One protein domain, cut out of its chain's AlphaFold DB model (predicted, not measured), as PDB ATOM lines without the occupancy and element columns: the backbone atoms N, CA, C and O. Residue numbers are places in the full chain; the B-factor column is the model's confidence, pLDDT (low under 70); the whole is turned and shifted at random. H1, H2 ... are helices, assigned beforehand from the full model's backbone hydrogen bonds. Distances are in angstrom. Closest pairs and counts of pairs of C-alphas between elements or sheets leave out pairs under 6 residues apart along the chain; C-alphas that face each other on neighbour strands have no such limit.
ATOM      1  N   GLN A 141      95.924  13.607 -66.882       79.94
ATOM      2  CA  GLN A 141      95.498  15.001 -66.998       79.94
ATOM      3  C   GLN A 141      94.029  15.188 -66.599       79.94
ATOM      4  O   GLN A 141      93.701  16.136 -65.891       79.94
ATOM      5  N   PHE A 142      93.140  14.271 -66.982       78.19
ATOM      6  CA  PHE A 142      91.725  14.339 -66.615       78.19
ATOM      7  C   PHE A 142      91.510  14.125 -65.117       78.19
ATOM      8  O   PHE A 142      90.800  14.895 -64.468       78.19
ATOM      9  N   MET A 143      92.182  13.126 -64.543       79.88
ATOM     10  CA  MET A 143      92.138  12.875 -63.101       79.88
ATOM     11  C   MET A 143      92.732  14.037 -62.294       79.88
ATOM     12  O   MET A 143      92.207  14.382 -61.232       79.88
ATOM     13  N   GLU A 144      93.783  14.683 -62.804       84.38
ATOM     14  CA  GLU A 144      94.347  15.909 -62.233       84.38
ATOM     15  C   GLU A 144      93.349  17.072 -62.282       84.38
ATOM     16  O   GLU A 144      93.184  17.759 -61.274       84.38
ATOM     17  N   GLN A 145      92.628  17.255 -63.393       84.94
ATOM     18  CA  GLN A 145      91.581  18.278 -63.508       84.94
ATOM     19  C   GLN A 145      90.411  18.020 -62.552       84.94
ATOM     20  O   GLN A 145      89.980  18.940 -61.855       84.94
ATOM     21  N   ILE A 146      89.936  16.773 -62.430       83.19
ATOM     22  CA  ILE A 146      88.910  16.409 -61.436       83.19
ATOM     23  C   ILE A 146      89.414  16.704 -60.020       83.19
ATOM     24  O   ILE A 146      88.694  17.300 -59.216       83.19
ATOM     25  N   SER A 147      90.654  16.319 -59.707       84.94
ATOM     26  CA  SER A 147      91.249  16.598 -58.401       84.94
ATOM     27  C   SER A 147      91.356  18.104 -58.148       84.94
ATOM     28  O   SER A 147      91.053  18.544 -57.039       84.94
ATOM     29  N   SER A 148      91.746  18.890 -59.153       88.81
ATOM     30  CA  SER A 148      91.837  20.349 -59.075       88.81
ATOM     31  C   SER A 148      90.472  20.971 -58.788       88.81
ATOM     32  O   SER A 148      90.323  21.671 -57.787       88.81
ATOM     33  N   LEU A 149      89.451  20.613 -59.573       88.81
ATOM     34  CA  LEU A 149      88.085  21.106 -59.394       88.81
ATOM     35  C   LEU A 149      87.515  20.723 -58.022       88.81
ATOM     36  O   LEU A 149      86.911  21.553 -57.346       88.81
ATOM     37  N   SER A 150      87.750  19.486 -57.574       87.19
ATOM     38  CA  SER A 150      87.337  19.047 -56.237       87.19
ATOM     39  C   SER A 150      88.023  19.847 -55.122       87.19
ATOM     40  O   SER A 150      87.403  20.118 -54.093       87.19
ATOM     41  N   GLY A 151      89.275  20.264 -55.341       89.12
ATOM     42  CA  GLY A 151      90.022  21.140 -54.443       89.12
ATOM     43  C   GLY A 151      89.433  22.547 -54.382       89.12
ATOM     44  O   GLY A 151      89.263  23.074 -53.285       89.12
ATOM     45  N   THR A 152      89.053  23.123 -55.527       93.31
ATOM     46  CA  THR A 152      88.362  24.422 -55.589       93.31
ATOM     47  C   THR A 152      87.045  24.378 -54.823       93.31
ATOM     48  O   THR A 152      86.858  25.160 -53.899       93.31
ATOM     49  N   VAL A 153      86.187  23.393 -55.106       93.94
ATOM     50  CA  VAL A 153      84.901  23.239 -54.404       93.94
ATOM     51  C   VAL A 153      85.103  23.050 -52.898       93.94
ATOM     52  O   VAL A 153      84.348  23.595 -52.095       93.94
ATOM     53  N   LEU A 154      86.119  22.285 -52.488       93.94
ATOM     54  CA  LEU A 154      86.441  22.127 -51.073       93.94
ATOM     55  C   LEU A 154      86.833  23.464 -50.434       93.94
ATOM     56  O   LEU A 154      86.349  23.761 -49.343       93.94
ATOM     57  N   ASN A 155      87.671  24.261 -51.098       95.19
ATOM     58  CA  ASN A 155      88.073  25.578 -50.608       95.19
ATOM     59  C   ASN A 155      86.875  26.522 -50.486       95.19
ATOM     60  O   ASN A 155      86.708  27.116 -49.424       95.19
ATOM     61  N   ASP A 156      85.989  26.564 -51.482       96.50
ATOM     62  CA  ASP A 156      84.776  27.392 -51.441       96.50
ATOM     63  C   ASP A 156      83.888  27.032 -50.234       96.50
ATOM     64  O   ASP A 156      83.355  27.901 -49.541       96.50
ATOM     65  N   ILE A 157      83.759  25.735 -49.913       96.75
ATOM     66  CA  ILE A 157      83.011  25.285 -48.727       96.75
ATOM     67  C   ILE A 157      83.720  25.704 -47.428       96.75
ATOM     68  O   ILE A 157      83.053  26.043 -46.446       96.75
ATOM     69  N   LEU A 158      85.056  25.674 -47.386       97.12
ATOM     70  CA  LEU A 158      85.827  26.112 -46.216       97.12
ATOM     71  C   LEU A 158      85.736  27.629 -46.008       97.12
ATOM     72  O   LEU A 158      85.575  28.068 -44.868       97.12
ATOM     73  N   GLU A 159      85.774  28.415 -47.082       97.69
ATOM     74  CA  GLU A 159      85.538  29.861 -47.044       97.69
ATOM     75  C   GLU A 159      84.121  30.171 -46.561       97.69
ATOM     76  O   GLU A 159      83.936  30.998 -45.668       97.69
ATOM     77  N   TYR A 160      83.122  29.425 -47.037       97.62
ATOM     78  CA  TYR A 160      81.753  29.558 -46.546       97.62
ATOM     79  C   TYR A 160      81.621  29.214 -45.053       97.62
ATOM     80  O   TYR A 160      80.925  29.901 -44.304       97.62
ATOM     81  N   LEU A 161      82.320  28.180 -44.567       96.62
ATOM     82  CA  LEU A 161      82.373  27.870 -43.133       96.62
ATOM     83  C   LEU A 161      82.999  29.003 -42.309       96.62
ATOM     84  O   LEU A 161      82.566  29.222 -41.171       96.62
ATOM     85  N   GLN A 162      83.993  29.704 -42.860       96.00
ATOM     86  CA  GLN A 162      84.595  30.880 -42.233       96.00
ATOM     87  C   GLN A 162      83.613  32.055 -42.219       96.00
ATOM     88  O   GLN A 162      83.371  32.616 -41.153       96.00
ATOM     89  N   GLN A 163      82.955  32.342 -43.344       97.38
ATOM     90  CA  GLN A 163      81.925  33.379 -43.437       97.38
ATOM     91  C   GLN A 163      80.799  33.162 -42.412       97.38
ATOM     92  O   GLN A 163      80.413  34.085 -41.700       97.38
ATOM     93  N   LEU A 164      80.315  31.921 -42.258       95.69
ATOM     94  CA  LEU A 164      79.315  31.586 -41.235       95.69
ATOM     95  C   LEU A 164      79.817  31.850 -39.807       95.69
ATOM     96  O   LEU A 164      79.006  32.122 -38.921       95.69
ATOM     97  N   SER A 165      81.129  31.747 -39.567       93.12
ATOM     98  CA  SER A 165      81.740  32.127 -38.288       93.12
ATOM     99  C   SER A 165      81.621  33.625 -38.053       93.12
ATOM    100  O   SER A 165      81.225  34.042 -36.966       93.12
ATOM    101  N   ASP A 166      81.974  34.408 -39.069       95.56
ATOM    102  CA  ASP A 166      82.064  35.866 -38.997       95.56
ATOM    103  C   ASP A 166      80.668  36.494 -38.850       95.56
ATOM    104  O   ASP A 166      80.484  37.458 -38.111       95.56
ATOM    105  N   GLU A 167      79.656  35.876 -39.464       96.00
ATOM    106  CA  GLU A 167      78.242  36.247 -39.331       96.00
ATOM    107  C   GLU A 167      77.568  35.697 -38.055       96.00
ATOM    108  O   GLU A 167      76.385  35.943 -37.815       96.00
ATOM    109  N   GLY A 168      78.279  34.916 -37.232       92.62
ATOM    110  CA  GLY A 168      77.735  34.321 -36.004       92.62
ATOM    111  C   GLY A 168      76.716  33.191 -36.225       92.62
ATOM    112  O   GLY A 168      75.996  32.803 -35.299       92.62
ATOM    113  N   GLN A 169      76.646  32.615 -37.429       92.81
ATOM    114  CA  GLN A 169      75.725  31.534 -37.802       92.81
ATOM    115  C   GLN A 169      76.200  30.144 -37.327       92.81
ATOM    116  O   GLN A 169      76.263  29.167 -38.083       92.81
ATOM    117  N   TYR A 170      76.493  30.007 -36.033       91.25
ATOM    118  CA  TYR A 170      77.173  28.834 -35.469       91.25
ATOM    119  C   TYR A 170      76.430  27.500 -35.624       91.25
ATOM    120  O   TYR A 170      77.063  26.461 -35.812       91.25
ATOM    121  N   LYS A 171      75.089  27.504 -35.596       90.25
ATOM    122  CA  LYS A 171      74.291  26.283 -35.830       90.25
ATOM    123  C   LYS A 171      74.461  25.763 -37.258       90.25
ATOM    124  O   LYS A 171      74.612  24.561 -37.471       90.25
ATOM    125  N   ARG A 172      74.454  26.669 -38.244       91.00
ATOM    126  CA  ARG A 172      74.640  26.309 -39.653       91.00
ATOM    127  C   ARG A 172      76.077  25.872 -39.906       91.00
ATOM    128  O   ARG A 172      76.272  24.835 -40.530       91.00
ATOM    129  N   GLN A 173      77.048  26.595 -39.345       93.94
ATOM    130  CA  GLN A 173      78.465  26.237 -39.400       93.94
ATOM    131  C   GLN A 173      78.704  24.821 -38.859       93.94
ATOM    132  O   GLN A 173      79.330  24.001 -39.526       93.94
ATOM    133  N   SER A 174      78.139  24.505 -37.690       92.25
ATOM    134  CA  SER A 174      78.241  23.177 -37.082       92.25
ATOM    135  C   SER A 174      77.674  22.080 -37.988       92.25
ATOM    136  O   SER A 174      78.320  21.054 -38.216       92.25
ATOM    137  N   SER A 175      76.491  22.320 -38.564       91.38
ATOM    138  CA  SER A 175      75.827  21.374 -39.462       91.38
ATOM    139  C   SER A 175      76.622  21.121 -40.746       91.38
ATOM    140  O   SER A 175      76.799  19.960 -41.118       91.38
ATOM    141  N   VAL A 176      77.120  22.177 -41.398       93.25
ATOM    142  CA  VAL A 176      77.903  22.069 -42.640       93.25
ATOM    143  C   VAL A 176      79.257  21.408 -42.372       93.25
ATOM    144  O   VAL A 176      79.666  20.536 -43.135       93.25
ATOM    145  N   ALA A 177      79.922  21.741 -41.259       95.00
ATOM    146  CA  ALA A 177      81.190  21.124 -40.875       95.00
ATOM    147  C   ALA A 177      81.042  19.611 -40.648       95.00
ATOM    148  O   ALA A 177      81.866  18.830 -41.131       95.00
ATOM    149  N   LEU A 178      79.967  19.184 -39.971       92.81
ATOM    150  CA  LEU A 178      79.676  17.763 -39.773       92.81
ATOM    151  C   LEU A 178      79.330  17.059 -41.091       92.81
ATOM    152  O   LEU A 178      79.748  15.925 -41.313       92.81
ATOM    153  N   GLU A 179      78.575  17.709 -41.978       92.31
ATOM    154  CA  GLU A 179      78.233  17.127 -43.276       92.31
ATOM    155  C   GLU A 179      79.471  16.937 -44.156       92.31
ATOM    156  O   GLU A 179      79.678  15.844 -44.690       92.31
ATOM    157  N   LEU A 180      80.339  17.947 -44.235       94.81
ATOM    158  CA  LEU A 180      81.599  17.848 -44.967       94.81
ATOM    159  C   LEU A 180      82.505  16.758 -44.376       94.81
ATOM    160  O   LEU A 180      83.060  15.952 -45.124       94.81
ATOM    161  N   PHE A 181      82.590  16.662 -43.044       94.44
ATOM    162  CA  PHE A 181      83.294  15.571 -42.366       94.44
ATOM    163  C   PHE A 181      82.770  14.192 -42.803       94.44
ATOM    164  O   PHE A 181      83.556  13.333 -43.209       94.44
ATOM    165  N   CYS A 182      81.448  13.991 -42.783       92.00
ATOM    166  CA  CYS A 182      80.817  12.739 -43.205       92.00
ATOM    167  C   CYS A 182      81.101  12.406 -44.677       92.00
ATOM    168  O   CYS A 182      81.327  11.247 -45.016       92.00
ATOM    169  N   ARG A 183      81.134  13.400 -45.570       91.56
ATOM    170  CA  ARG A 183      81.459  13.163 -46.987       91.56
ATOM    171  C   ARG A 183      82.918  12.753 -47.179       91.56
ATOM    172  O   ARG A 183      83.180  11.761 -47.862       91.56
ATOM    173  N   ILE A 184      83.854  13.456 -46.535       92.06
ATOM    174  CA  ILE A 184      85.292  13.164 -46.647       92.06
ATOM    175  C   ILE A 184      85.620  11.805 -46.021       92.06
ATOM    176  O   ILE A 184      86.393  11.046 -46.595       92.06
ATOM    177  N   ILE A 185      85.019  11.441 -44.887       90.56
ATOM    178  CA  ILE A 185      85.319  10.149 -44.259       90.56
ATOM    179  C   ILE A 185      84.781   8.963 -45.065       90.56
ATOM    180  O   ILE A 185      85.373   7.881 -45.033       90.56
ATOM    181  N   SER A 186      83.681   9.149 -45.800       87.75
ATOM    182  CA  SER A 186      83.108   8.116 -46.661       87.75
ATOM    183  C   SER A 186      83.904   7.929 -47.951       87.75
ATOM    184  O   SER A 186      84.205   6.784 -48.292       87.75
ATOM    185  N   HIS A 187      84.294   9.021 -48.619       85.25
ATOM    186  CA  HIS A 187      84.800   8.974 -50.001       85.25
ATOM    187  C   HIS A 187      86.194   9.580 -50.211       85.25
ATOM    188  O   HIS A 187      86.812   9.329 -51.239       85.25
ATOM    189  N   GLY A 188      86.695  10.379 -49.270       85.31
ATOM    190  CA  GLY A 188      87.979  11.066 -49.390       85.31
ATOM    191  C   GLY A 188      89.181  10.209 -48.992       85.31
ATOM    192  O   GLY A 188      89.070   9.222 -48.257       85.31
ATOM    193  N   ASP A 189      90.364  10.636 -49.435       86.81
ATOM    194  CA  ASP A 189      91.639  10.086 -48.976       86.81
ATOM    195  C   ASP A 189      91.909  10.552 -47.537       86.81
ATOM    196  O   ASP A 189      92.416  11.649 -47.286       86.81
ATOM    197  N   VAL A 190      91.551   9.698 -46.576       87.50
ATOM    198  CA  VAL A 190      91.692   9.978 -45.141       87.50
ATOM    199  C   VAL A 190      93.143  10.256 -44.750       87.50
ATOM    200  O   VAL A 190      93.377  11.048 -43.841       87.50
ATOM    201  N   LYS A 191      94.126   9.661 -45.440       88.06
ATOM    202  CA  LYS A 191      95.546   9.912 -45.164       88.06
ATOM    203  C   LYS A 191      95.917  11.344 -45.530       88.06
ATOM    204  O   LYS A 191      96.542  12.027 -44.720       88.06
ATOM    205  N   LYS A 192      95.503  11.815 -46.710       89.38
ATOM    206  CA  LYS A 192      95.750  13.202 -47.149       89.38
ATOM    207  C   LYS A 192      94.939  14.219 -46.341       89.38
ATOM    208  O   LYS A 192      95.459  15.266 -45.971       89.38
ATOM    209  N   MET A 193      93.688  13.892 -46.019       92.06
ATOM    210  CA  MET A 193      92.729  14.817 -45.398       92.06
ATOM    211  C   MET A 193      92.652  14.705 -43.869       92.06
ATOM    212  O   MET A 193      91.763  15.285 -43.246       92.06
ATOM    213  N   HIS A 194      93.583  13.989 -43.234       92.81
ATOM    214  CA  HIS A 194      93.532  13.667 -41.806       92.81
ATOM    215  C   HIS A 194      93.389  14.903 -40.899       92.81
ATOM    216  O   HIS A 194      92.514  14.967 -40.036       92.81
ATOM    217  N   LYS A 195      94.226  15.925 -41.122       93.69
ATOM    218  CA  LYS A 195      94.193  17.176 -40.345       93.69
ATOM    219  C   LYS A 195      92.872  17.925 -40.536       93.69
ATOM    220  O   LYS A 195      92.317  18.443 -39.569       93.69
ATOM    221  N   LEU A 196      92.363  17.957 -41.767       95.12
ATOM    222  CA  LEU A 196      91.099  18.609 -42.088       95.12
ATOM    223  C   LEU A 196      89.922  17.913 -41.395       95.12
ATOM    224  O   LEU A 196      89.090  18.588 -40.799       95.12
ATOM    225  N   LEU A 197      89.886  16.579 -41.400       95.12
ATOM    226  CA  LEU A 197      88.854  15.793 -40.717       95.12
ATOM    227  C   LEU A 197      88.787  16.106 -39.215       95.12
ATOM    228  O   LEU A 197      87.699  16.314 -38.682       95.12
ATOM    229  N   ILE A 198      89.939  16.207 -38.543       94.06
ATOM    230  CA  ILE A 198      89.995  16.594 -37.123       94.06
ATOM    231  C   ILE A 198      89.435  18.006 -36.923       94.06
ATOM    232  O   ILE A 198      88.620  18.223 -36.023       94.06
ATOM    233  N   ASN A 199      89.847  18.956 -37.764       94.56
ATOM    234  CA  ASN A 199      89.405  20.345 -37.664       94.56
ATOM    235  C   ASN A 199      87.895  20.484 -37.899       94.56
ATOM    236  O   ASN A 199      87.230  21.184 -37.142       94.56
ATOM    237  N   LEU A 200      87.343  19.793 -38.901       94.62
ATOM    238  CA  LEU A 200      85.908  19.803 -39.198       94.62
ATOM    239  C   LEU A 200      85.090  19.188 -38.062       94.62
ATOM    240  O   LEU A 200      84.062  19.746 -37.678       94.62
ATOM    241  N   TRP A 201      85.566  18.085 -37.475       92.88
ATOM    242  CA  TRP A 201      84.910  17.497 -36.308       92.88
ATOM    243  C   TRP A 201      84.886  18.471 -35.128       92.88
ATOM    244  O   TRP A 201      83.828  18.718 -34.549       92.88
ATOM    245  N   GLN A 202      86.028  19.080 -34.805       91.31
ATOM    246  CA  GLN A 202      86.122  20.064 -33.724       91.31
ATOM    247  C   GLN A 202      85.235  21.282 -33.990       91.31
ATOM    248  O   GLN A 202      84.497  21.705 -33.103       91.31
ATOM    249  N   LEU A 203      85.248  21.803 -35.219       91.50
ATOM    250  CA  LEU A 203      84.403  22.923 -35.629       91.50
ATOM    251  C   LEU A 203      82.917  22.587 -35.472       91.50
ATOM    252  O   LEU A 203      82.154  23.412 -34.973       91.50
ATOM    253  N   SER A 204      82.520  21.351 -35.796       91.31
ATOM    254  CA  SER A 204      81.138  20.896 -35.619       91.31
ATOM    255  C   SER A 204      80.669  20.918 -34.160       91.31
ATOM    256  O   SER A 204      79.475  21.064 -33.911       91.31
ATOM    257  N   LYS A 205      81.590  20.813 -33.190       86.44
ATOM    258  CA  LYS A 205      81.296  20.761 -31.747       86.44
ATOM    259  C   LYS A 205      81.538  22.087 -31.018       86.44
ATOM    260  O   LYS A 205      81.063  22.251 -29.901       86.44
ATOM    261  N   LYS A 206      82.282  23.022 -31.621       81.06
ATOM    262  CA  LYS A 206      82.860  24.190 -30.933       81.06
ATOM    263  C   LYS A 206      81.821  25.161 -30.359       81.06
ATOM    264  O   LYS A 206      81.968  25.595 -29.225       81.06
ATOM    265  N   ASN A 207      80.802  25.512 -31.147       72.25
ATOM    266  CA  ASN A 207      79.909  26.647 -30.855       72.25
ATOM    267  C   ASN A 207      78.418  26.269 -30.749       72.25
ATOM    268  O   ASN A 207      77.581  27.107 -30.425       72.25
ATOM    269  N   SER A 208      78.055  25.022 -31.053       68.50
ATOM    270  CA  SER A 208      76.706  24.487 -30.847       68.50
ATOM    271  C   SER A 208      76.761  22.964 -30.769       68.50
ATOM    272  O   SER A 208      77.708  22.358 -31.273       68.50
ATOM    273  N   SER A 209      75.762  22.342 -30.143       64.44
ATOM    274  CA  SER A 209      75.604  20.894 -30.192       64.44
ATOM    275  C   SER A 209      75.202  20.494 -31.617       64.44
ATOM    276  O   SER A 209      74.121  20.877 -32.075       64.44
ATOM    277  N   PRO A 210      76.048  19.748 -32.348       65.81
ATOM    278  CA  PRO A 210      75.668  19.258 -33.661       65.81
ATOM    279  C   PRO A 210      74.524  18.259 -33.525       65.81
ATOM    280  O   PRO A 210      74.237  17.757 -32.435       65.81
ATOM    281  N   ASP A 211      73.923  17.906 -34.658       75.50
ATOM    282  CA  ASP A 211      72.992  16.787 -34.741       75.50
ATOM    283  C   ASP A 211      73.637  15.530 -34.120       75.50
ATOM    284  O   ASP A 211      74.579  14.938 -34.665       75.50
ATOM    285  N   ILE A 212      73.154  15.177 -32.924       77.88
ATOM    286  CA  ILE A 212      73.691  14.097 -32.090       77.88
ATOM    287  C   ILE A 212      73.579  12.777 -32.849       77.88
ATOM    288  O   ILE A 212      74.555  12.033 -32.927       77.88
ATOM    289  N   LYS A 213      72.443  12.544 -33.518       81.94
ATOM    290  CA  LYS A 213      72.203  11.319 -34.288       81.94
ATOM    291  C   LYS A 213      73.193  11.200 -35.440       81.94
ATOM    292  O   LYS A 213      73.810  10.152 -35.615       81.94
ATOM    293  N   ARG A 214      73.390  12.273 -36.217       80.88
ATOM    294  CA  ARG A 214      74.384  12.265 -37.309       80.88
ATOM    295  C   ARG A 214      75.808  12.069 -36.786       80.88
ATOM    296  O   ARG A 214      76.568  11.325 -37.399       80.88
ATOM    297  N   SER A 215      76.153  12.687 -35.656       84.50
ATOM    298  CA  SER A 215      77.473  12.538 -35.023       84.50
ATOM    299  C   SER A 215      77.743  11.085 -34.608       84.50
ATOM    300  O   SER A 215      78.808  10.545 -34.899       84.50
ATOM    301  N   GLU A 216      76.768  10.437 -33.968       85.06
ATOM    302  CA  GLU A 216      76.855   9.032 -33.551       85.06
ATOM    303  C   GLU A 216      76.974   8.084 -34.748       85.06
ATOM    304  O   GLU A 216      77.798   7.167 -34.734       85.06
ATOM    305  N   ILE A 217      76.196   8.324 -35.811       85.81
ATOM    306  CA  ILE A 217      76.274   7.547 -37.056       85.81
ATOM    307  C   ILE A 217      77.668   7.678 -37.682       85.81
ATOM    308  O   ILE A 217      78.245   6.670 -38.095       85.81
ATOM    309  N   ALA A 218      78.235   8.887 -37.712       87.06
ATOM    310  CA  ALA A 218      79.565   9.131 -38.261       87.06
ATOM    311  C   ALA A 218      80.666   8.404 -37.467       87.06
ATOM    312  O   ALA A 218      81.520   7.745 -38.063       87.06
ATOM    313  N   ILE A 219      80.613   8.445 -36.129       87.31
ATOM    314  CA  ILE A 219      81.548   7.702 -35.265       87.31
ATOM    315  C   ILE A 219      81.385   6.194 -35.465       87.31
ATOM    316  O   ILE A 219      82.377   5.480 -35.607       87.31
ATOM    317  N   LYS A 220      80.145   5.690 -35.506       88.44
ATOM    318  CA  LYS A 220      79.872   4.264 -35.738       88.44
ATOM    319  C   LYS A 220      80.457   3.800 -37.073       88.44
ATOM    320  O   LYS A 220      81.106   2.755 -37.117       88.44
ATOM    321  N   TYR A 221      80.275   4.592 -38.131       88.31
ATOM    322  CA  TYR A 221      80.874   4.333 -39.439       88.31
ATOM    323  C   TYR A 221      82.407   4.321 -39.366       88.31
ATOM    324  O   TYR A 221      83.030   3.388 -39.869       88.31
ATOM    325  N   LEU A 222      83.025   5.294 -38.684       87.31
ATOM    326  CA  LEU A 222      84.480   5.347 -38.511       87.31
ATOM    327  C   LEU A 222      85.018   4.125 -37.755       87.31
ATOM    328  O   LEU A 222      85.990   3.521 -38.205       87.31
ATOM    329  N   ARG A 223      84.367   3.710 -36.658       87.38
ATOM    330  CA  ARG A 223      84.736   2.497 -35.903       87.38
ATOM    331  C   ARG A 223      84.688   1.259 -36.789       87.38
ATOM    332  O   ARG A 223      85.633   0.474 -36.791       87.38
ATOM    333  N   GLN A 224      83.620   1.111 -37.573       86.69
ATOM    334  CA  GLN A 224      83.485   0.003 -38.513       86.69
ATOM    335  C   GLN A 224      84.578   0.046 -39.590       86.69
ATOM    336  O   GLN A 224      85.206  -0.969 -39.874       86.69
ATOM    337  N   LYS A 225      84.860   1.218 -40.164       83.44
ATOM    338  CA  LYS A 225      85.887   1.377 -41.204       83.44
ATOM    339  C   LYS A 225      87.300   1.102 -40.671       83.44
ATOM    340  O   LYS A 225      88.109   0.483 -41.364       83.44
ATOM    341  N   ALA A 226      87.587   1.512 -39.435       83.19
ATOM    342  CA  ALA A 226      88.861   1.259 -38.766       83.19
ATOM    343  C   ALA A 226      89.059  -0.231 -38.435       83.19
ATOM    344  O   ALA A 226      90.149  -0.756 -38.656       83.19
ATOM    345  N   SER A 227      88.013  -0.931 -37.975       77.94
ATOM    346  CA  SER A 227      88.105  -2.352 -37.610       77.94
ATOM    347  C   SER A 227      88.321  -3.278 -38.807       77.94
ATOM    348  O   SER A 227      89.034  -4.267 -38.683       77.94
ATOM    349  N   HIS A 228      87.757  -2.950 -39.973       69.31
ATOM    350  CA  HIS A 228      87.917  -3.767 -41.182       69.31
ATOM    351  C   HIS A 228      89.305  -3.635 -41.818       69.31
ATOM    352  O   HIS A 228      89.717  -4.518 -42.564       69.31
ATOM    353  N   SER A 229      90.016  -2.534 -41.561       64.56
ATOM    354  CA  SER A 229      91.265  -2.202 -42.258       64.56
ATOM    355  C   SER A 229      92.511  -2.219 -41.371       64.56
ATOM    356  O   SER A 229      93.612  -2.100 -41.906       64.56
ATOM    357  N   SER A 230      92.365  -2.319 -40.040       70.69
ATOM    358  CA  SER A 230      93.451  -2.124 -39.057       70.69
ATOM    359  C   SER A 230      94.324  -0.901 -39.373       70.69
ATOM    360  O   SER A 230      95.535  -0.898 -39.156       70.69
ATOM    361  N   ASN A 231      93.719   0.141 -39.951       78.69
ATOM    362  CA  ASN A 231      94.458   1.269 -40.489       78.69
ATOM    363  C   ASN A 231      94.851   2.221 -39.346       78.69
ATOM    364  O   ASN A 231      93.960   2.815 -38.727       78.69
ATOM    365  N   PRO A 232      96.157   2.427 -39.082       84.56
ATOM    366  CA  PRO A 232      96.620   3.239 -37.957       84.56
ATOM    367  C   PRO A 232      96.144   4.694 -38.039       84.56
ATOM    368  O   PRO A 232      95.933   5.326 -37.010       84.56
ATOM    369  N   ILE A 233      95.904   5.216 -39.247       86.88
ATOM    370  CA  ILE A 233      95.416   6.586 -39.458       86.88
ATOM    371  C   ILE A 233      93.951   6.709 -39.035       86.88
ATOM    372  O   ILE A 233      93.569   7.692 -38.408       86.88
ATOM    373  N   LEU A 234      93.118   5.711 -39.349       86.88
ATOM    374  CA  LEU A 234      91.714   5.708 -38.930       86.88
ATOM    375  C   LEU A 234      91.582   5.524 -37.416       86.88
ATOM    376  O   LEU A 234      90.684   6.108 -36.814       86.88
ATOM    377  N   LEU A 235      92.481   4.746 -36.806       87.00
ATOM    378  CA  LEU A 235      92.547   4.577 -35.354       87.00
ATOM    379  C   LEU A 235      93.001   5.862 -34.646       87.00
ATOM    380  O   LEU A 235      92.375   6.244 -33.661       87.00
ATOM    381  N   ASP A 236      94.020   6.559 -35.159       89.19
ATOM    382  CA  ASP A 236      94.438   7.872 -34.639       89.19
ATOM    383  C   ASP A 236      93.323   8.917 -34.787       89.19
ATOM    384  O   ASP A 236      93.019   9.645 -33.840       89.19
ATOM    385  N   LEU A 237      92.653   8.947 -35.944       90.12
ATOM    386  CA  LEU A 237      91.507   9.823 -36.178       90.12
ATOM    387  C   LEU A 237      90.386   9.543 -35.172       90.12
ATOM    388  O   LEU A 237      89.873  10.477 -34.556       90.12
ATOM    389  N   LEU A 238      90.032   8.269 -34.975       89.25
ATOM    390  CA  LEU A 238      89.033   7.860 -33.991       89.25
ATOM    391  C   LEU A 238      89.444   8.313 -32.586       89.25
ATOM    392  O   LEU A 238      88.663   8.972 -31.911       89.25
ATOM    393  N   PHE A 239      90.680   8.029 -32.173       87.31
ATOM    394  CA  PHE A 239      91.206   8.407 -30.863       87.31
ATOM    395  C   PHE A 239      91.125   9.922 -30.618       87.31
ATOM    396  O   PHE A 239      90.752  10.361 -29.530       87.31
ATOM    397  N   LYS A 240      91.429  10.743 -31.629       86.69
ATOM    398  CA  LYS A 240      91.372  12.213 -31.528       86.69
ATOM    399  C   LYS A 240      89.954  12.779 -31.489       86.69
ATOM    400  O   LYS A 240      89.766  13.890 -30.994       86.69
ATOM    401  N   ILE A 241      88.989  12.040 -32.026       85.06
ATOM    402  CA  ILE A 241      87.579  12.422 -32.120       85.06
ATOM    403  C   ILE A 241      86.786  11.960 -30.886       85.06
ATOM    404  O   ILE A 241      85.935  12.715 -30.420       85.06
ATOM    405  N   ASP A 242      87.091  10.772 -30.348       76.06
ATOM    406  CA  ASP A 242      86.411  10.148 -29.195       76.06
ATOM    407  C   ASP A 242      86.897  10.732 -27.851       76.06
ATOM    408  O   ASP A 242      86.105  10.972 -26.951       76.06
ATOM    409  N   ASN A 243      88.189  11.067 -27.708       57.56
ATOM    410  CA  ASN A 243      88.742  11.587 -26.439       57.56
ATOM    411  C   ASN A 243      88.483  13.084 -26.180       57.56
ATOM    412  O   ASN A 243      89.100  13.677 -25.295       57.56
ATOM    413  N   ARG A 244      87.629  13.733 -26.978       52.03
ATOM    414  CA  ARG A 244      87.293  15.164 -26.838       52.03
ATOM    415  C   ARG A 244      85.784  15.442 -26.869       52.03
ATOM    416  O   ARG A 244      85.401  16.591 -27.086       52.03
TER     417      ARG A 244
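This is residues 141 to 244 of the 245 residues of the protein "Hypothetical protein" of Medioppia subpectinata (UniProt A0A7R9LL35). Four helices, H2 to H5, form an up-and-down bundle, and a longer helix, H1, packs on it by residues 161 to 165 of its far part, where they touch H2. The first half of H1, residues 141 to 153, sticks out free of the bundle as an arm. The printed part has 104 residues with five named helices, in the order H1, H2, H3, H4, H5, and no named strand; the class is all helix. The whole is compact, with a radius of gyration of the C-alphas of 14.2 A, and flat in outline, spanning 41 by 40 by 19 A.

Begin with H1, residues 141 to 166, and go on to H2, residues 170 to 187: they form a hairpin, opposite ways at a shallow tilt of 21 degrees. They touch through residues 161 to 165 and 170 to 177 alone, and their closest C-alphas are those of Leu 161 and Gln 173, 5.6 A apart. Next comes H3, residues 194 to 206, which makes a hairpin with H2 at a shallow tilt of 29 degrees; the closest C-alphas, those of Ser 174 and Ser 204, are 4.0 A apart. Then look at H4, residues 212 to 229, which is apart from H3. H4 only just touches H2, with 3 pairs of C-alphas within 8 A, the closest those of Cys 182 and Ala 218 at 6.2 A. Last comes H5, residues 232 to 242, in a hairpin with H4 at a shallow tilt of 24 degrees; their closest C-alphas, those of Ala 226 and Leu 234, are 5.3 A apart. H5 also touches H3, running the same way at a shallow tilt of 10 degrees, with the C-alphas of Ile 198 and Ile 241 closest at 6.9 A. H1 is apart from H3, H4 and H5. In H1, H2, H3 and H5 every O i to N i+4 pair is within hydrogen-bond range; in H4, 13 of 14 are.

Find C-alpha 141 at (95.498, 15.001, -66.998); from there H1 runs 37.4 A to C-alpha 166. H2 starts at C-alpha 170, at (77.173, 28.834, -35.469), and is 25.8 A long. H3 covers 18.5 A from His 194 to Lys 206, and H4 covers 26.0 A from Ile 212 to Ser 229. H5 covers 15.1 A and ends at C-alpha 242, at (86.411, 10.148, -29.195).

The two C-alphas farthest apart are those of Gln 141 and Ser 209, at 42.3 A. The printed part has no cut; the link from H2 to H3 is short and the other links are tight. The mean pLDDT of the printed part is 87.2, and residues 208 to 210, 228 to 229 and 243 to 244 are under 70.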